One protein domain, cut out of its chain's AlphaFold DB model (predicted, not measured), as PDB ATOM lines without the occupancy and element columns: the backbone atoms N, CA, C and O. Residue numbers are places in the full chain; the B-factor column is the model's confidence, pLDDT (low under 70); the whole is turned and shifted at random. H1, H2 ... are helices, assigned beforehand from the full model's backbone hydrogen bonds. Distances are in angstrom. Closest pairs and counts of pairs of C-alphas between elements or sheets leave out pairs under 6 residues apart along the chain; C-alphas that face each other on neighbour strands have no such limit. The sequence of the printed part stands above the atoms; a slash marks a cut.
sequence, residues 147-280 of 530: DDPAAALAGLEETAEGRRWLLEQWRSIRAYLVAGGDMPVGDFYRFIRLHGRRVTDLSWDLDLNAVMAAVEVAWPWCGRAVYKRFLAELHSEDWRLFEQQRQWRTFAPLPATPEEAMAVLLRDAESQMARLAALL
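Overview. This is residues 147 to 280 of the 530 residues of an uncharacterized protein of Aquisphaera giovannonii (UniProt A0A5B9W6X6). Two long helices, H2 and H7, lie side by side and run opposite ways along one side of the model, while H4 and H5 meet as a V on the other side and the short H3 sits in the middle. H1 makes a corner with the first part of H2, and residues 233 to 242, a loop with most of H6, stick out from the body. The printed part has 134 residues with seven named helices, H1 to H7 in order, and no named strand; the class is all helix. It is compact, with a radius of gyration of the C-alphas of 15.4 A and spans of 46 by 35 by 23 A.

Along the chain. Find C-alpha 149 at (362.072, 249.828, 248.792), where H1 begins; it runs over residues 149 to 157. H2 follows as residues 160 to 179, 28.6 A long. Next come H3, residues 185 to 194, 14.3 A, and H4, residues 206 to 218, 18.3 A. Look for H5 from C-alpha 222 at (363.460, 233.987, 234.204) to residue 233, 16.9 A. H6 is residues 240 to 243. H7, residues 258 to 278, is 30.3 A long and ends at C-alpha 278, (371.980, 238.976, 265.186).

Arrangement. Start at H1, which touches H2 only at the corner by their link, the closest C-alphas being those of Leu 156 and Gly 162, 4.3 A apart. H2 and H3 form a helical hairpin at a steep tilt of 41 degrees; H2 touches H3 with residues 166 to 173 alone, and the closest C-alphas are Ile 173 and Phe 191, 7.1 A. H3 and H5 only just touch, with 3 pairs of C-alphas within 8 A, the closest Val 185 and Val 226 at 6.2 A; they are about perpendicular at 88 degrees. H4 touches H5 at a steep tilt of 63 degrees, closest at the C-alphas of Glu 216 and Gly 223, 5.4 A. H7 touches H4 with residues 258 to 265 alone, closest at the C-alphas of Ala 218 and Pro 258, 4.5 A. H7 also touches H2, at a shallow tilt of 18 degrees, opposite ways, closest at the C-alphas of Leu 167 and Met 273, 5.7 A. H6 touches no helix. In H1, H2, H3, H4, H5 and H7 every O i to N i+4 pair is within hydrogen-bond range; H6 is too short for one.

Size, cuts and confidence. The C-alphas farthest apart are those of Arg 240 and Leu 280, 46.1 A. The printed part has no cut. The links H3 to H4 and H6 to H7 are long, with 11 and 14 residues. Look at the B-factor column: residues 179 to 186 and 221 to 249 are under 70, against a mean pLDDT of 76.9 over the printed part.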
ATOM      1  N   ASP A 147     358.008 255.149 245.099       83.19
ATOM      2  CA  ASP A 147     358.489 253.771 245.159       83.19
ATOM      3  C   ASP A 147     359.952 253.706 245.634       83.19
ATOM      4  O   ASP A 147     360.892 253.811 244.838       83.19
ATOM      5  N   ASP A 148     360.126 253.564 246.948       87.31
ATOM      6  CA  ASP A 148     361.420 253.453 247.627       87.31
ATOM      7  C   ASP A 148     361.466 252.196 248.528       87.31
ATOM      8  O   ASP A 148     361.076 252.240 249.701       87.31
ATOM      9  N   PRO A 149     361.927 251.044 247.998       90.06
ATOM     10  CA  PRO A 149     362.072 249.828 248.792       90.06
ATOM     11  C   PRO A 149     363.204 249.901 249.825       90.06
ATOM     12  O   PRO A 149     363.158 249.148 250.794       90.06
ATOM     13  N   ALA A 150     364.189 250.792 249.672       90.88
ATOM     14  CA  ALA A 150     365.267 250.942 250.648       90.88
ATOM     15  C   ALA A 150     364.745 251.616 251.926       90.88
ATOM     16  O   ALA A 150     364.992 251.126 253.028       90.88
ATOM     17  N   ALA A 151     363.943 252.676 251.782       90.25
ATOM     18  CA  ALA A 151     363.257 253.317 252.902       90.25
ATOM     19  C   ALA A 151     362.263 252.366 253.598       90.25
ATOM     20  O   ALA A 151     362.200 252.328 254.830       90.25
ATOM     21  N   ALA A 152     361.519 251.563 252.826       90.25
ATOM     22  CA  ALA A 152     360.593 250.573 253.375       90.25
ATOM     23  C   ALA A 152     361.315 249.453 254.154       90.25
ATOM     24  O   ALA A 152     360.861 249.072 255.235       90.25
ATOM     25  N   LEU A 153     362.453 248.963 253.643       94.06
ATOM     26  CA  LEU A 153     363.292 247.968 254.319       94.06
ATOM     27  C   LEU A 153     363.889 248.527 255.618       94.06
ATOM     28  O   LEU A 153     363.735 247.910 256.671       94.06
ATOM     29  N   ALA A 154     364.494 249.717 255.573       92.25
ATOM     30  CA  ALA A 154     365.085 250.357 256.749       92.25
ATOM     31  C   ALA A 154     364.048 250.572 257.869       92.25
ATOM     32  O   ALA A 154     364.297 250.228 259.023       92.25
ATOM     33  N   GLY A 155     362.842 251.046 257.530       90.00
ATOM     34  CA  GLY A 155     361.759 251.231 258.502       90.00
ATOM     35  C   GLY A 155     361.236 249.932 259.138       90.00
ATOM     36  O   GLY A 155     360.629 249.983 260.211       90.00
ATOM     37  N   LEU A 156     361.456 248.773 258.502       92.06
ATOM     38  CA  LEU A 156     361.198 247.454 259.089       92.06
ATOM     39  C   LEU A 156     362.357 247.033 260.007       92.06
ATOM     40  O   LEU A 156     362.108 246.605 261.137       92.06
ATOM     41  N   GLU A 157     363.607 247.205 259.562       92.00
ATOM     42  CA  GLU A 157     364.819 246.899 260.341       92.00
ATOM     43  C   GLU A 157     364.995 247.789 261.587       92.00
ATOM     44  O   GLU A 157     365.648 247.381 262.546       92.00
ATOM     45  N   GLU A 158     364.338 248.950 261.662       87.75
ATOM     46  CA  GLU A 158     364.215 249.746 262.894       87.75
ATOM     47  C   GLU A 158     363.528 249.001 264.061       87.75
ATOM     48  O   GLU A 158     363.677 249.413 265.210       87.75
ATOM     49  N   THR A 159     362.759 247.935 263.803       84.75
ATOM     50  CA  THR A 159     361.879 247.302 264.808       84.75
ATOM     51  C   THR A 159     362.110 245.799 264.943       84.75
ATOM     52  O   THR A 159     362.251 245.094 263.945       84.75
ATOM     53  N   ALA A 160     362.060 245.269 266.167       81.25
ATOM     54  CA  ALA A 160     362.165 243.829 266.414       81.25
ATOM     55  C   ALA A 160     361.044 243.030 265.715       81.25
ATOM     56  O   ALA A 160     361.253 241.912 265.247       81.25
ATOM     57  N   GLU A 161     359.839 243.592 265.612       83.50
ATOM     58  CA  GLU A 161     358.716 242.998 264.885       83.50
ATOM     59  C   GLU A 161     358.962 242.969 263.368       83.50
ATOM     60  O   GLU A 161     358.730 241.938 262.734       83.50
ATOM     61  N   GLY A 162     359.484 244.057 262.792       86.56
ATOM     62  CA  GLY A 162     359.835 244.137 261.373       86.56
ATOM     63  C   GLY A 162     361.012 243.233 261.001       86.56
ATOM     64  O   GLY A 162     360.913 242.495 260.023       86.56
ATOM     65  N   ARG A 163     362.069 243.178 261.824       88.00
ATOM     66  CA  ARG A 163     363.186 242.219 261.681       88.00
ATOM     67  C   ARG A 163     362.702 240.766 261.695       88.00
ATOM     68  O   ARG A 163     363.091 239.988 260.829       88.00
ATOM     69  N   ARG A 164     361.811 240.397 262.630       85.62
ATOM     70  CA  ARG A 164     361.197 239.050 262.683       85.62
ATOM     71  C   ARG A 164     360.373 238.747 261.431       85.62
ATOM     72  O   ARG A 164     360.440 237.631 260.924       85.62
ATOM     73  N   TRP A 165     359.622 239.724 260.922       90.25
ATOM     74  CA  TRP A 165     358.850 239.567 259.688       90.25
ATOM     75  C   TRP A 165     359.756 239.390 258.457       90.25
ATOM     76  O   TRP A 165     359.537 238.460 257.679       90.25
ATOM     77  N   LEU A 166     360.807 240.208 258.317       92.25
ATOM     78  CA  LEU A 166     361.811 240.098 257.251       92.25
ATOM     79  C   LEU A 166     362.523 238.740 257.278       92.25
ATOM     80  O   LEU A 166     362.655 238.098 256.238       92.25
ATOM     81  N   LEU A 167     362.928 238.272 258.464       88.06
ATOM     82  CA  LEU A 167     363.572 236.969 258.649       88.06
ATOM     83  C   LEU A 167     362.686 235.819 258.136       88.06
ATOM     84  O   LEU A 167     363.191 234.867 257.542       88.06
ATOM     85  N   GLU A 168     361.366 235.920 258.307       85.50
ATOM     86  CA  GLU A 168     360.412 234.934 257.789       85.50
ATOM     87  C   GLU A 168     360.211 235.032 256.265       85.50
ATOM     88  O   GLU A 168     360.048 234.009 255.597       85.50
ATOM     89  N   GLN A 169     360.312 236.231 255.674       90.62
ATOM     90  CA  GLN A 169     360.333 236.374 254.211       90.62
ATOM     91  C   GLN A 169     361.587 235.734 253.599       90.62
ATOM     92  O   GLN A 169     361.481 234.995 252.619       90.62
ATOM     93  N   TRP A 170     362.755 235.942 254.209       89.62
ATOM     94  CA  TRP A 170     364.004 235.316 253.773       89.62
ATOM     95  C   TRP A 170     363.994 233.791 253.938       89.62
ATOM     96  O   TRP A 170     364.391 233.079 253.015       89.62
ATOM     97  N   ARG A 171     363.436 233.265 255.038       83.38
ATOM     98  CA  ARG A 171     363.171 231.820 255.195       83.38
ATOM     99  C   ARG A 171     362.264 231.273 254.094       83.38
ATOM    100  O   ARG A 171     362.532 230.189 253.581       83.38
ATOM    101  N   SER A 172     361.222 232.015 253.711       81.44
ATOM    102  CA  SER A 172     360.329 231.638 252.611       81.44
ATOM    103  C   SER A 172     361.071 231.559 251.272       81.44
ATOM    104  O   SER A 172     360.904 230.564 250.572       81.44
ATOM    105  N   ILE A 173     361.924 232.536 250.939       81.56
ATOM    106  CA  ILE A 173     362.775 232.476 249.736       81.56
ATOM    107  C   ILE A 173     363.733 231.281 249.809       81.56
ATOM    108  O   ILE A 173     363.730 230.445 248.907       81.56
ATOM    109  N   ARG A 174     364.486 231.125 250.905       82.94
ATOM    110  CA  ARG A 174     365.424 230.006 251.097       82.94
ATOM    111  C   ARG A 174     364.743 228.640 250.950       82.94
ATOM    112  O   ARG A 174     365.337 227.722 250.395       82.94
ATOM    113  N   ALA A 175     363.498 228.496 251.408       74.25
ATOM    114  CA  ALA A 175     362.724 227.269 251.230       74.25
ATOM    115  C   ALA A 175     362.400 226.970 249.753       74.25
ATOM    116  O   ALA A 175     362.458 225.807 249.361       74.25
ATOM    117  N   TYR A 176     362.120 227.988 248.926       74.25
ATOM    118  CA  TYR A 176     361.971 227.813 247.474       74.25
ATOM    119  C   TYR A 176     363.293 227.432 246.798       74.25
ATOM    120  O   TYR A 176     363.302 226.500 245.997       74.25
ATOM    121  N   LEU A 177     364.403 228.089 247.162       77.50
ATOM    122  CA  LEU A 177     365.739 227.773 246.637       77.50
ATOM    123  C   LEU A 177     366.113 226.301 246.905       77.50
ATOM    124  O   LEU A 177     366.454 225.564 245.985       77.50
ATOM    125  N   VAL A 178     365.955 225.835 248.152       72.25
ATOM    126  CA  VAL A 178     366.224 224.434 248.543       72.25
ATOM    127  C   VAL A 178     365.262 223.435 247.879       72.25
ATOM    128  O   VAL A 178     365.628 222.279 247.683       72.25
ATOM    129  N   ALA A 179     364.040 223.847 247.523       69.44
ATOM    130  CA  ALA A 179     363.059 222.969 246.884       69.44
ATOM    131  C   ALA A 179     363.332 222.696 245.390       69.44
ATOM    132  O   ALA A 179     362.737 221.768 244.845       69.44
ATOM    133  N   GLY A 180     364.196 223.479 244.730       62.09
ATOM    134  CA  GLY A 180     364.643 223.224 243.352       62.09
ATOM    135  C   GLY A 180     363.553 223.290 242.270       62.09
ATOM    136  O   GLY A 180     363.705 222.676 241.219       62.09
ATOM    137  N   GLY A 181     362.439 223.983 242.527       63.56
ATOM    138  CA  GLY A 181     361.362 224.194 241.549       63.56
ATOM    139  C   GLY A 181     361.515 225.496 240.756       63.56
ATOM    140  O   GLY A 181     362.319 226.355 241.110       63.56
ATOM    141  N   ASP A 182     360.704 225.676 239.709       64.50
ATOM    142  CA  ASP A 182     360.622 226.936 238.954       64.50
ATOM    143  C   ASP A 182     360.227 228.104 239.871       64.50
ATOM    144  O   ASP A 182     359.125 228.108 240.432       64.50
ATOM    145  N   MET A 183     361.093 229.113 240.021       66.75
ATOM    146  CA  MET A 183     360.773 230.270 240.861       66.75
ATOM    147  C   MET A 183     359.735 231.180 240.173       66.75
ATOM    148  O   MET A 183     359.996 231.692 239.081       66.75
ATOM    149  N   PRO A 184     358.567 231.448 240.796       66.69
ATOM    150  CA  PRO A 184     357.565 232.325 240.204       66.69
ATOM    151  C   PRO A 184     358.065 233.764 240.029       66.69
ATOM    152  O   PRO A 184     358.737 234.319 240.897       66.69
ATOM    153  N   VAL A 185     357.604 234.421 238.959       66.31
ATOM    154  CA  VAL A 185     357.841 235.850 238.660       66.31
ATOM    155  C   VAL A 185     357.615 236.767 239.874       66.31
ATOM    156  O   VAL A 185     358.357 237.727 240.069       66.31
ATOM    157  N   GLY A 186     356.605 236.472 240.701       68.31
ATOM    158  CA  GLY A 186     356.315 237.230 241.922       68.31
ATOM    159  C   GLY A 186     357.328 237.004 243.050       68.31
ATOM    160  O   GLY A 186     357.688 237.956 243.735       68.31
ATOM    161  N   ASP A 187     357.833 235.783 243.226       74.44
ATOM    162  CA  ASP A 187     358.813 235.458 244.268       74.44
ATOM    163  C   ASP A 187     360.209 235.978 243.927       74.44
ATOM    164  O   ASP A 187     360.873 236.558 244.782       74.44
ATOM    165  N   PHE A 188     360.601 235.902 242.656       74.62
ATOM    166  CA  PHE A 188     361.803 236.563 242.153       74.62
ATOM    167  C   PHE A 188     361.734 238.093 242.312       74.62
ATOM    168  O   PHE A 188     362.685 238.729 242.764       74.62
ATOM    169  N   TYR A 189     360.582 238.703 242.016       78.62
ATOM    170  CA  TYR A 189     360.385 240.134 242.255       78.62
ATOM    171  C   TYR A 189     360.437 240.476 243.758       78.62
ATOM    172  O   TYR A 189     361.047 241.473 244.146       78.62
ATOM    173  N   ARG A 190     359.859 239.626 244.622       84.06
ATOM    174  CA  ARG A 190     359.959 239.733 246.088       84.06
ATOM    175  C   ARG A 190     361.411 239.640 246.572       84.06
ATOM    176  O   ARG A 190     361.795 240.415 247.440       84.06
ATOM    177  N   PHE A 191     362.221 238.761 245.990       86.06
ATOM    178  CA  PHE A 191     363.649 238.601 246.288       86.06
ATOM    179  C   PHE A 191     364.475 239.858 245.949       86.06
ATOM    180  O   PHE A 191     365.241 240.328 246.792       86.06
ATOM    181  N   ILE A 192     364.234 240.495 244.793       86.38
ATOM    182  CA  ILE A 192     364.825 241.809 244.458       86.38
ATOM    183  C   ILE A 192     364.398 242.877 245.480       86.38
ATOM    184  O   ILE A 192     365.226 243.643 245.976       86.38
ATOM    185  N   ARG A 193     363.107 242.913 245.844       89.38
ATOM    186  CA  ARG A 193     362.585 243.870 246.834       89.38
ATOM    187  C   ARG A 193     363.153 243.652 248.239       89.38
ATOM    188  O   ARG A 193     363.372 244.634 248.939       89.38
ATOM    189  N   LEU A 194     363.442 242.414 248.647       92.44
ATOM    190  CA  LEU A 194     364.042 242.096 249.952       92.44
ATOM    191  C   LEU A 194     365.473 242.640 250.125       92.44
ATOM    192  O   LEU A 194     365.879 242.892 251.256       92.44
ATOM    193  N   HIS A 195     366.193 242.914 249.033       91.44
ATOM    194  CA  HIS A 195     367.464 243.655 249.046       91.44
ATOM    195  C   HIS A 195     367.284 245.182 249.229       91.44
ATOM    196  O   HIS A 195     368.253 245.946 249.184       91.44
ATOM    197  N   GLY A 196     366.042 245.667 249.355       90.31
ATOM    198  CA  GLY A 196     365.722 247.095 249.350       90.31
ATOM    199  C   GLY A 196     365.935 247.747 247.978       90.31
ATOM    200  O   GLY A 196     366.159 248.951 247.908       90.31
ATOM    201  N   ARG A 197     365.914 246.967 246.886       89.19
ATOM    202  CA  ARG A 197     366.214 247.427 245.518       89.19
ATOM    203  C   ARG A 197     365.006 247.352 244.591       89.19
ATOM    204  O   ARG A 197     364.039 246.638 244.847       89.19
ATOM    205  N   ARG A 198     365.073 248.085 243.479       83.31
ATOM    206  CA  ARG A 198     364.107 248.057 242.372       83.31
ATOM    207  C   ARG A 198     364.710 247.337 241.169       83.31
ATOM    208  O   ARG A 198     365.921 247.321 240.975       83.31
ATOM    209  N   VAL A 199     363.850 246.852 240.274       77.56
ATOM    210  CA  VAL A 199     364.254 246.228 238.996       77.56
ATOM    211  C   VAL A 199     365.023 247.200 238.076       77.56
ATOM    212  O   VAL A 199     365.797 246.765 237.233       77.56
ATOM    213  N   THR A 200     364.877 248.518 238.248       74.44
ATOM    214  CA  THR A 200     365.708 249.525 237.552       74.44
ATOM    215  C   THR A 200     367.179 249.474 237.956       74.44
ATOM    216  O   THR A 200     368.061 249.741 237.137       74.44
ATOM    217  N   ASP A 201     367.442 249.130 239.217       80.62
ATOM    218  CA  ASP A 201     368.744 249.337 239.848       80.62
ATOM    219  C   ASP A 201     369.783 248.311 239.355       80.62
ATOM    220  O   ASP A 201     370.981 248.563 239.418       80.62
ATOM    221  N   LEU A 202     369.323 247.223 238.724       75.94
ATOM    222  CA  LEU A 202     370.118 246.203 238.018       75.94
ATOM    223  C   LEU A 202     371.119 246.747 236.998       75.94
ATOM    224  O   LEU A 202     372.076 246.059 236.649       75.94
ATOM    225  N   SER A 203     370.867 247.948 236.478       71.94
ATOM    226  CA  SER A 203     371.712 248.585 235.470       71.94
ATOM    227  C   SER A 203     372.905 249.358 236.053       71.94
ATOM    228  O   SER A 203     373.716 249.870 235.281       71.94
ATOM    229  N   TRP A 204     373.043 249.419 237.387       74.31
ATOM    230  CA  TRP A 204     374.168 250.071 238.079       74.31
ATOM    231  C   TRP A 204     374.577 249.445 239.430       74.31
ATOM    232  O   TRP A 204     375.707 249.659 239.864       74.31
ATOM    233  N   ASP A 205     373.706 248.691 240.105       83.00
ATOM    234  CA  ASP A 205     374.022 247.954 241.336       83.00
ATOM    235  C   ASP A 205     374.693 246.615 240.983       83.00
ATOM    236  O   ASP A 205     374.046 245.707 240.458       83.00
ATOM    237  N   LEU A 206     376.007 246.521 241.216       81.94
ATOM    238  CA  LEU A 206     376.825 245.362 240.834       81.94
ATOM    239  C   LEU A 206     376.499 244.108 241.652       81.94
ATOM    240  O   LEU A 206     376.537 243.007 241.106       81.94
ATOM    241  N   ASP A 207     376.156 244.269 242.929       80.75
ATOM    242  CA  ASP A 207     375.911 243.152 243.845       80.75
ATOM    243  C   ASP A 207     374.574 242.485 243.492       80.75
ATOM    244  O   ASP A 207     374.496 241.268 243.297       80.75
ATOM    245  N   LEU A 208     373.536 243.301 243.261       84.12
ATOM    246  CA  LEU A 208     372.265 242.840 242.712       84.12
ATOM    247  C   LEU A 208     372.445 242.248 241.302       84.12
ATOM    248  O   LEU A 208     371.810 241.248 240.978       84.12
ATOM    249  N   ASN A 209     373.318 242.819 240.462       84.62
ATOM    250  CA  ASN A 209     373.601 242.278 239.128       84.62
ATOM    251  C   ASN A 209     374.257 240.883 239.193       84.62
ATOM    252  O   ASN A 209     373.867 240.005 238.429       84.62
ATOM    253  N   ALA A 210     375.174 240.645 240.140       83.62
ATOM    254  CA  ALA A 210     375.801 239.340 240.372       83.62
ATOM    255  C   ALA A 210     374.801 238.278 240.856       83.62
ATOM    256  O   ALA A 210     374.725 237.185 240.290       83.62
ATOM    257  N   VAL A 211     373.965 238.624 241.840       83.19
ATOM    258  CA  VAL A 211     372.845 237.780 242.294       83.19
ATOM    259  C   VAL A 211     371.909 237.428 241.128       83.19
ATOM    260  O   VAL A 211     371.434 236.300 241.008       83.19
ATOM    261  N   MET A 212     371.674 238.367 240.215       82.06
ATOM    262  CA  MET A 212     370.755 238.193 239.087       82.06
ATOM    263  C   MET A 212     371.375 237.451 237.895       82.06
ATOM    264  O   MET A 212     370.652 236.769 237.169       82.06
ATOM    265  N   ALA A 213     372.701 237.504 237.735       82.88
ATOM    266  CA  ALA A 213     373.448 236.610 236.851       82.88
ATOM    267  C   ALA A 213     373.301 235.151 237.308       82.88
ATOM    268  O   ALA A 213     373.023 234.277 236.488       82.88
ATOM    269  N   ALA A 214     373.380 234.897 238.621       85.94
ATOM    270  CA  ALA A 214     373.104 233.577 239.177       85.94
ATOM    271  C   ALA A 214     371.647 233.135 238.937       85.94
ATOM    272  O   ALA A 214     371.429 232.001 238.522       85.94
ATOM    273  N   VAL A 215     370.638 234.006 239.095       82.00
ATOM    274  CA  VAL A 215     369.250 233.607 238.771       82.00
ATOM    275  C   VAL A 215     369.075 233.231 237.294       82.00
ATOM    276  O   VAL A 215     368.398 232.247 237.014       82.00
ATOM    277  N   GLU A 216     369.679 233.958 236.353       81.19
ATOM    278  CA  GLU A 216     369.556 233.644 234.918       81.19
ATOM    279  C   GLU A 216     370.284 232.334 234.531       81.19
ATOM    280  O   GLU A 216     369.876 231.684 233.572       81.19
ATOM    281  N   VAL A 217     371.298 231.896 235.295       83.94
ATOM    282  CA  VAL A 217     371.931 230.565 235.145       83.94
ATOM    283  C   VAL A 217     371.118 229.456 235.830       83.94
ATOM    284  O   VAL A 217     370.992 228.363 235.281       83.94
ATOM    285  N   ALA A 218     370.538 229.718 237.006       80.81
ATOM    286  CA  ALA A 218     369.728 228.745 237.747       80.81
ATOM    287  C   ALA A 218     368.339 228.504 237.114       80.81
ATOM    288  O   ALA A 218     367.855 227.375 237.105       80.81
ATOM    289  N   TRP A 219     367.718 229.547 236.551       76.00
ATOM    290  CA  TRP A 219     366.474 229.477 235.777       76.00
ATOM    291  C   TRP A 219     366.601 230.325 234.497       76.00
ATOM    292  O   TRP A 219     366.246 231.513 234.504       76.00
ATOM    293  N   PRO A 220     367.066 229.727 233.383       73.44
ATOM    294  CA  PRO A 220     367.186 230.402 232.096       73.44
ATOM    295  C   PRO A 220     365.922 231.166 231.698       73.44
ATOM    296  O   PRO A 220     364.802 230.682 231.874       73.44
ATOM    297  N   TRP A 221     366.106 232.364 231.138       63.84
ATOM    298  CA  TRP A 221     365.058 233.311 230.745       63.84
ATOM    299  C   TRP A 221     364.238 233.936 231.879       63.84
ATOM    300  O   TRP A 221     363.500 234.882 231.598       63.84
ATOM    301  N   CYS A 222     364.318 233.472 233.133       67.44
ATOM    302  CA  CYS A 222     363.460 233.987 234.204       67.44
ATOM    303  C   CYS A 222     363.760 235.465 234.506       67.44
ATOM    304  O   CYS A 222     362.845 236.298 234.506       67.44
ATOM    305  N   GLY A 223     365.041 235.826 234.639       65.50
ATOM    306  CA  GLY A 223     365.467 237.207 234.852       65.50
ATOM    307  C   GLY A 223     365.077 238.108 233.682       65.50
ATOM    308  O   GLY A 223     364.391 239.122 233.871       65.50
ATOM    309  N   ARG A 224     365.410 237.686 232.454       68.06
ATOM    310  CA  ARG A 224     365.016 238.387 231.214       68.06
ATOM    311  C   ARG A 224     363.498 238.571 231.096       68.06
ATOM    312  O   ARG A 224     363.048 239.639 230.674       68.06
ATOM    313  N   ALA A 225     362.694 237.571 231.464       65.69
ATOM    314  CA  ALA A 225     361.236 237.613 231.361       65.69
ATOM    315  C   ALA A 225     360.606 238.605 232.347       65.69
ATOM    316  O   ALA A 225     359.745 239.394 231.947       65.69
ATOM    317  N   VAL A 226     361.051 238.620 233.608       63.91
ATOM    318  CA  VAL A 226     360.559 239.589 234.602       63.91
ATOM    319  C   VAL A 226     360.991 241.003 234.249       63.91
ATOM    320  O   VAL A 226     360.169 241.917 234.288       63.91
ATOM    321  N   TYR A 227     362.243 241.181 233.830       65.94
ATOM    322  CA  TYR A 227     362.760 242.469 233.383       65.94
ATOM    323  C   TYR A 227     361.953 243.011 232.188       65.94
ATOM    324  O   TYR A 227     361.417 244.118 232.248       65.94
ATOM    325  N   LYS A 228     361.724 242.186 231.155       65.88
ATOM    326  CA  LYS A 228     360.854 242.512 230.009       65.88
ATOM    327  C   LYS A 228     359.411 242.815 230.427       65.88
ATOM    328  O   LYS A 228     358.787 243.702 229.846       65.88
ATOM    329  N   ARG A 229     358.870 242.111 231.428       62.56
ATOM    330  CA  ARG A 229     357.501 242.327 231.918       62.56
ATOM    331  C   ARG A 229     357.358 243.635 232.696       62.56
ATOM    332  O   ARG A 229     356.411 244.369 232.438       62.56
ATOM    333  N   PHE A 230     358.301 243.944 233.582       61.91
ATOM    334  CA  PHE A 230     358.362 245.212 234.310       61.91
ATOM    335  C   PHE A 230     358.510 246.392 233.338       61.91
ATOM    336  O   PHE A 230     357.747 247.352 233.397       61.91
ATOM    337  N   LEU A 231     359.411 246.273 232.358       59.03
ATOM    338  CA  LEU A 231     359.589 247.277 231.310       59.03
ATOM    339  C   LEU A 231     358.343 247.497 230.444       59.03
ATOM    340  O   LEU A 231     358.153 248.616 229.973       59.03
ATOM    341  N   ALA A 232     357.513 246.474 230.228       57.47
ATOM    342  CA  ALA A 232     356.251 246.593 229.496       57.47
ATOM    343  C   ALA A 232     355.124 247.257 230.311       57.47
ATOM    344  O   ALA A 232     354.124 247.664 229.728       57.47
ATOM    345  N   GLU A 233     355.274 247.367 231.634       53.03
ATOM    346  CA  GLU A 233     354.334 248.063 232.523       53.03
ATOM    347  C   GLU A 233     354.813 249.497 232.863       53.03
ATOM    348  O   GLU A 233     354.024 250.308 233.350       53.03
ATOM    349  N   LEU A 234     356.056 249.867 232.508       53.78
ATOM    350  CA  LEU A 234     356.529 251.259 232.487       53.78
ATOM    351  C   LEU A 234     356.036 252.007 231.232       53.78
ATOM    352  O   LEU A 234     356.618 251.903 230.147       53.78
ATOM    353  N   HIS A 235     355.015 252.844 231.426       46.69
ATOM    354  CA  HIS A 235     354.612 253.898 230.495       46.69
ATOM    355  C   HIS A 235     354.879 255.284 231.106       46.69
ATOM    356  O   HIS A 235     354.120 255.751 231.951       46.69
ATOM    357  N   SER A 236     355.934 255.956 230.640       44.94
ATOM    358  CA  SER A 236     356.122 257.406 230.770       44.94
ATOM    359  C   SER A 236     356.126 258.032 229.376       44.94
ATOM    360  O   SER A 236     356.670 257.449 228.441       44.94
ATOM    361  N   GLU A 237     355.521 259.211 229.228       41.22
ATOM    362  CA  GLU A 237     355.550 259.964 227.960       41.22
ATOM    363  C   GLU A 237     356.925 260.619 227.713       41.22
ATOM    364  O   GLU A 237     357.286 260.926 226.578       41.22
ATOM    365  N   ASP A 238     357.721 260.764 228.777       40.81
ATOM    366  CA  ASP A 238     359.080 261.291 228.758       40.81
ATOM    367  C   ASP A 238     360.173 260.205 228.653       40.81
ATOM    368  O   ASP A 238     360.049 259.098 229.186       40.81
ATOM    369  N   TRP A 239     361.313 260.641 228.096       44.78
ATOM    370  CA  TRP A 239     362.676 260.092 228.246       44.78
ATOM    371  C   TRP A 239     363.181 258.967 227.308       44.78
ATOM    372  O   TRP A 239     363.495 257.857 227.732       44.78
ATOM    373  N   ARG A 240     363.486 259.318 226.045       39.91
ATOM    374  CA  ARG A 240     364.242 258.459 225.089       39.91
ATOM    375  C   ARG A 240     365.579 257.906 225.613       39.91
ATOM    376  O   ARG A 240     366.022 256.850 225.176       39.91
ATOM    377  N   LEU A 241     366.249 258.588 226.548       42.84
ATOM    378  CA  LEU A 241     367.507 258.089 227.130       42.84
ATOM    379  C   LEU A 241     367.300 256.827 227.987       42.84
ATOM    380  O   LEU A 241     368.219 256.019 228.098       42.84
ATOM    381  N   PHE A 242     366.098 256.617 228.539       45.91
ATOM    382  CA  PHE A 242     365.779 255.384 229.261       45.91
ATOM    383  C   PHE A 242     365.690 254.176 228.321       45.91
ATOM    384  O   PHE A 242     365.931 253.060 228.764       45.91
ATOM    385  N   GLU A 243     365.412 254.362 227.023       45.28
ATOM    386  CA  GLU A 243     365.268 253.261 226.057       45.28
ATOM    387  C   GLU A 243     366.565 252.454 225.887       45.28
ATOM    388  O   GLU A 243     366.519 251.229 225.798       45.28
ATOM    389  N   GLN A 244     367.728 253.109 225.963       48.28
ATOM    390  CA  GLN A 244     369.039 252.441 225.964       48.28
ATOM    391  C   GLN A 244     369.329 251.677 227.270       48.28
ATOM    392  O   GLN A 244     370.184 250.795 227.290       48.28
ATOM    393  N   GLN A 245     368.604 251.990 228.348       48.91
ATOM    394  CA  GLN A 245     368.634 251.289 229.634       48.91
ATOM    395  C   GLN A 245     367.527 250.222 229.756       48.91
ATOM    396  O   GLN A 245     367.360 249.662 230.833       48.91
ATOM    397  N   ARG A 246     366.779 249.911 228.680       51.16
ATOM    398  CA  ARG A 246     365.775 248.817 228.628       51.16
ATOM    399  C   ARG A 246     366.364 247.465 228.191       51.16
ATOM    400  O   ARG A 246     365.617 246.542 227.869       51.16
ATOM    401  N   GLN A 247     367.688 247.345 228.137       58.34
ATOM    402  CA  GLN A 247     368.394 246.109 227.796       58.34
ATOM    403  C   GLN A 247     368.850 245.401 229.073       58.34
ATOM    404  O   GLN A 247     369.473 246.024 229.930       58.34
ATOM    405  N   TRP A 248     368.584 244.095 229.175       63.25
ATOM    406  CA  TRP A 248     369.213 243.257 230.197       63.25
ATOM    407  C   TRP A 248     370.730 243.289 229.990       63.25
ATOM    408  O   TRP A 248     371.194 243.140 228.859       63.25
ATOM    409  N   ARG A 249     371.494 243.495 231.065       66.94
ATOM    410  CA  ARG A 249     372.961 243.525 231.044       66.94
ATOM    411  C   ARG A 249     373.498 242.783 232.254       66.94
ATOM    412  O   ARG A 249     372.980 242.948 233.358       66.94
ATOM    413  N   THR A 250     374.554 242.016 232.033       70.12
ATOM    414  CA  THR A 250     375.268 241.275 233.069       70.12
ATOM    415  C   THR A 250     376.708 241.783 233.091       70.12
ATOM    416  O   THR A 250     377.391 241.737 232.074       70.12
ATOM    417  N   PHE A 251     377.127 242.346 234.226       74.88
ATOM    418  CA  PHE A 251     378.453 242.952 234.449       74.88
ATOM    419  C   PHE A 251     379.328 242.129 235.408       74.88
ATOM    420  O   PHE A 251     380.524 242.384 235.555       74.88
ATOM    421  N   ALA A 252     378.699 241.183 236.104       73.88
ATOM    422  CA  ALA A 252     379.338 240.198 236.960       73.88
ATOM    423  C   ALA A 252     379.637 238.915 236.162       73.88
ATOM    424  O   ALA A 252     378.912 238.614 235.210       73.88
ATOM    425  N   PRO A 253     380.654 238.124 236.549       76.31
ATOM    426  CA  PRO A 253     380.860 236.799 235.972       76.31
ATOM    427  C   PRO A 253     379.634 235.906 236.219       76.31
ATOM    428  O   PRO A 253     379.093 235.868 237.326       76.31
ATOM    429  N   LEU A 254     379.198 235.180 235.188       78.69
ATOM    430  CA  LEU A 254     378.149 234.172 235.322       78.69
ATOM    431  C   LEU A 254     378.726 232.931 236.035       78.69
ATOM    432  O   LEU A 254     379.839 232.522 235.697       78.69
ATOM    433  N   PRO A 255     377.986 232.301 236.970       86.25
ATOM    434  CA  PRO A 255     378.337 230.978 237.482       86.25
ATOM    435  C   PRO A 255     378.452 229.946 236.354       86.25
ATOM    436  O   PRO A 255     377.689 229.987 235.388       86.25
ATOM    437  N   ALA A 256     379.380 229.001 236.486       83.44
ATOM    438  CA  ALA A 256     379.657 227.994 235.467       83.44
ATOM    439  C   ALA A 256     378.588 226.887 235.406       83.44
ATOM    440  O   ALA A 256     378.450 226.235 234.371       83.44
ATOM    441  N   THR A 257     377.836 226.660 236.492       88.12
ATOM    442  CA  THR A 257     376.751 225.663 236.534       88.12
ATOM    443  C   THR A 257     375.514 226.145 237.314       88.12
ATOM    444  O   THR A 257     375.628 227.035 238.167       88.12
ATOM    445  N   PRO A 258     374.324 225.548 237.085       83.44
ATOM    446  CA  PRO A 258     373.122 225.816 237.880       83.44
ATOM    447  C   PRO A 258     373.288 225.513 239.378       83.44
ATOM    448  O   PRO A 258     372.687 226.189 240.211       83.44
ATOM    449  N   GLU A 259     374.118 224.533 239.744       85.12
ATOM    450  CA  GLU A 259     374.425 224.199 241.139       85.12
ATOM    451  C   GLU A 259     375.268 225.289 241.814       85.12
ATOM    452  O   GLU A 259     374.986 225.666 242.952       85.12
ATOM    453  N   GLU A 260     376.270 225.834 241.113       87.06
ATOM    454  CA  GLU A 260     377.054 226.977 241.597       87.06
ATOM    455  C   GLU A 260     376.169 228.224 241.733       87.06
ATOM    456  O   GLU A 260     376.197 228.903 242.762       87.06
ATOM    457  N   ALA A 261     375.313 228.478 240.741       86.06
ATOM    458  CA  ALA A 261     374.337 229.557 240.784       86.06
ATOM    459  C   ALA A 261     373.380 229.433 241.983       86.06
ATOM    460  O   ALA A 261     373.197 230.392 242.734       86.06
ATOM    461  N   MET A 262     372.828 228.241 242.231       84.44
ATOM    462  CA  MET A 262     371.982 227.986 243.399       84.44
ATOM    463  C   MET A 262     372.751 228.176 244.718       84.44
ATOM    464  O   MET A 262     372.207 228.733 245.672       84.44
ATOM    465  N   ALA A 263     374.027 227.781 244.776       86.00
ATOM    466  CA  ALA A 263     374.872 227.985 245.952       86.00
ATOM    467  C   ALA A 263     375.145 229.474 246.247       86.00
ATOM    468  O   ALA A 263     375.218 229.850 247.420       86.00
ATOM    469  N   VAL A 264     375.247 230.331 245.223       87.75
ATOM    470  CA  VAL A 264     375.328 231.797 245.389       87.75
ATOM    471  C   VAL A 264     374.034 232.349 245.998       87.75
ATOM    472  O   VAL A 264     374.088 233.074 246.992       87.75
ATOM    473  N   LEU A 265     372.874 231.962 245.461       87.88
ATOM    474  CA  LEU A 265     371.565 232.442 245.932       87.88
ATOM    475  C   LEU A 265     371.242 231.981 247.362       87.88
ATOM    476  O   LEU A 265     370.704 232.748 248.160       87.88
ATOM    477  N   LEU A 266     371.594 230.737 247.703       86.94
ATOM    478  CA  LEU A 266     371.453 230.215 249.063       86.94
ATOM    479  C   LEU A 266     372.359 230.961 250.051       86.94
ATOM    480  O   LEU A 266     371.903 231.294 251.144       86.94
ATOM    481  N   ARG A 267     373.605 231.267 249.661       88.88
ATOM    482  CA  ARG A 267     374.567 231.996 250.501       88.88
ATOM    483  C   ARG A 267     374.117 233.424 250.801       88.88
ATOM    484  O   ARG A 267     374.251 233.851 251.945       88.88
ATOM    485  N   ASP A 268     373.573 234.143 249.815       90.25
ATOM    486  CA  ASP A 268     372.948 235.450 250.061       90.25
ATOM    487  C   ASP A 268     371.801 235.309 251.071       90.25
ATOM    488  O   ASP A 268     371.874 235.875 252.161       90.25
ATOM    489  N   ALA A 269     370.799 234.475 250.778       88.38
ATOM    490  CA  ALA A 269     369.635 234.325 251.649       88.38
ATOM    491  C   ALA A 269     370.011 233.937 253.096       88.38
ATOM    492  O   ALA A 269     369.423 234.453 254.047       88.38
ATOM    493  N   GLU A 270     371.013 233.074 253.285       89.75
ATOM    494  CA  GLU A 270     371.530 232.706 254.610       89.75
ATOM    495  C   GLU A 270     372.293 233.848 255.304       89.75
ATOM    496  O   GLU A 270     372.110 234.045 256.506       89.75
ATOM    497  N   SER A 271     373.068 234.651 254.568       92.44
ATOM    498  CA  SER A 271     373.745 235.850 255.090       92.44
ATOM    499  C   SER A 271     372.746 236.915 255.567       92.44
ATOM    500  O   SER A 271     372.846 237.438 256.681       92.44
ATOM    501  N   GLN A 272     371.705 237.177 254.772       93.06
ATOM    502  CA  GLN A 272     370.638 238.128 255.106       93.06
ATOM    503  C   GLN A 272     369.845 237.652 256.338       93.06
ATOM    504  O   GLN A 272     369.551 238.440 257.242       93.06
ATOM    505  N   MET A 273     369.569 236.342 256.434       90.75
ATOM    506  CA  MET A 273     368.990 235.723 257.634       90.75
ATOM    507  C   MET A 273     369.900 235.858 258.863       90.75
ATOM    508  O   MET A 273     369.395 236.131 259.953       90.75
ATOM    509  N   ALA A 274     371.219 235.696 258.712       90.25
ATOM    510  CA  ALA A 274     372.177 235.829 259.808       90.25
ATOM    511  C   ALA A 274     372.239 237.268 260.354       90.25
ATOM    512  O   ALA A 274     372.143 237.450 261.570       90.25
ATOM    513  N   ARG A 275     372.289 238.293 259.481       93.00
ATOM    514  CA  ARG A 275     372.219 239.713 259.895       93.00
ATOM    515  C   ARG A 275     370.957 239.988 260.715       93.00
ATOM    516  O   ARG A 275     371.032 240.538 261.811       93.00
ATOM    517  N   LEU A 276     369.797 239.578 260.200       88.94
ATOM    518  CA  LEU A 276     368.506 239.806 260.854       88.94
ATOM    519  C   LEU A 276     368.359 239.036 262.176       88.94
ATOM    520  O   LEU A 276     367.676 239.517 263.077       88.94
ATOM    521  N   ALA A 277     368.996 237.870 262.312       81.88
ATOM    522  CA  ALA A 277     369.017 237.110 263.559       81.88
ATOM    523  C   ALA A 277     369.905 237.766 264.630       81.88
ATOM    524  O   ALA A 277     369.477 237.868 265.779       81.88
ATOM    525  N   ALA A 278     371.094 238.261 264.264       83.62
ATOM    526  CA  ALA A 278     371.980 238.976 265.186       83.62
ATOM    527  C   ALA A 278     371.292 240.223 265.771       83.62
ATOM    528  O   ALA A 278     371.224 240.385 266.989       83.62
ATOM    529  N   LEU A 279     370.652 241.021 264.905       79.62
ATOM    530  CA  LEU A 279     369.858 242.202 265.274       79.62
ATOM    531  C   LEU A 279     368.588 241.890 266.102       79.62
ATOM    532  O   LEU A 279     367.806 242.797 266.370       79.62
ATOM    533  N   LEU A 280     368.320 240.636 266.482       75.00
ATOM    534  CA  LEU A 280     367.170 240.253 267.314       75.00
ATOM    535  C   LEU A 280     367.541 239.755 268.713       75.00
ATOM    536  O   LEU A 280     366.644 239.607 269.548       75.00
TER     537      LEU A 280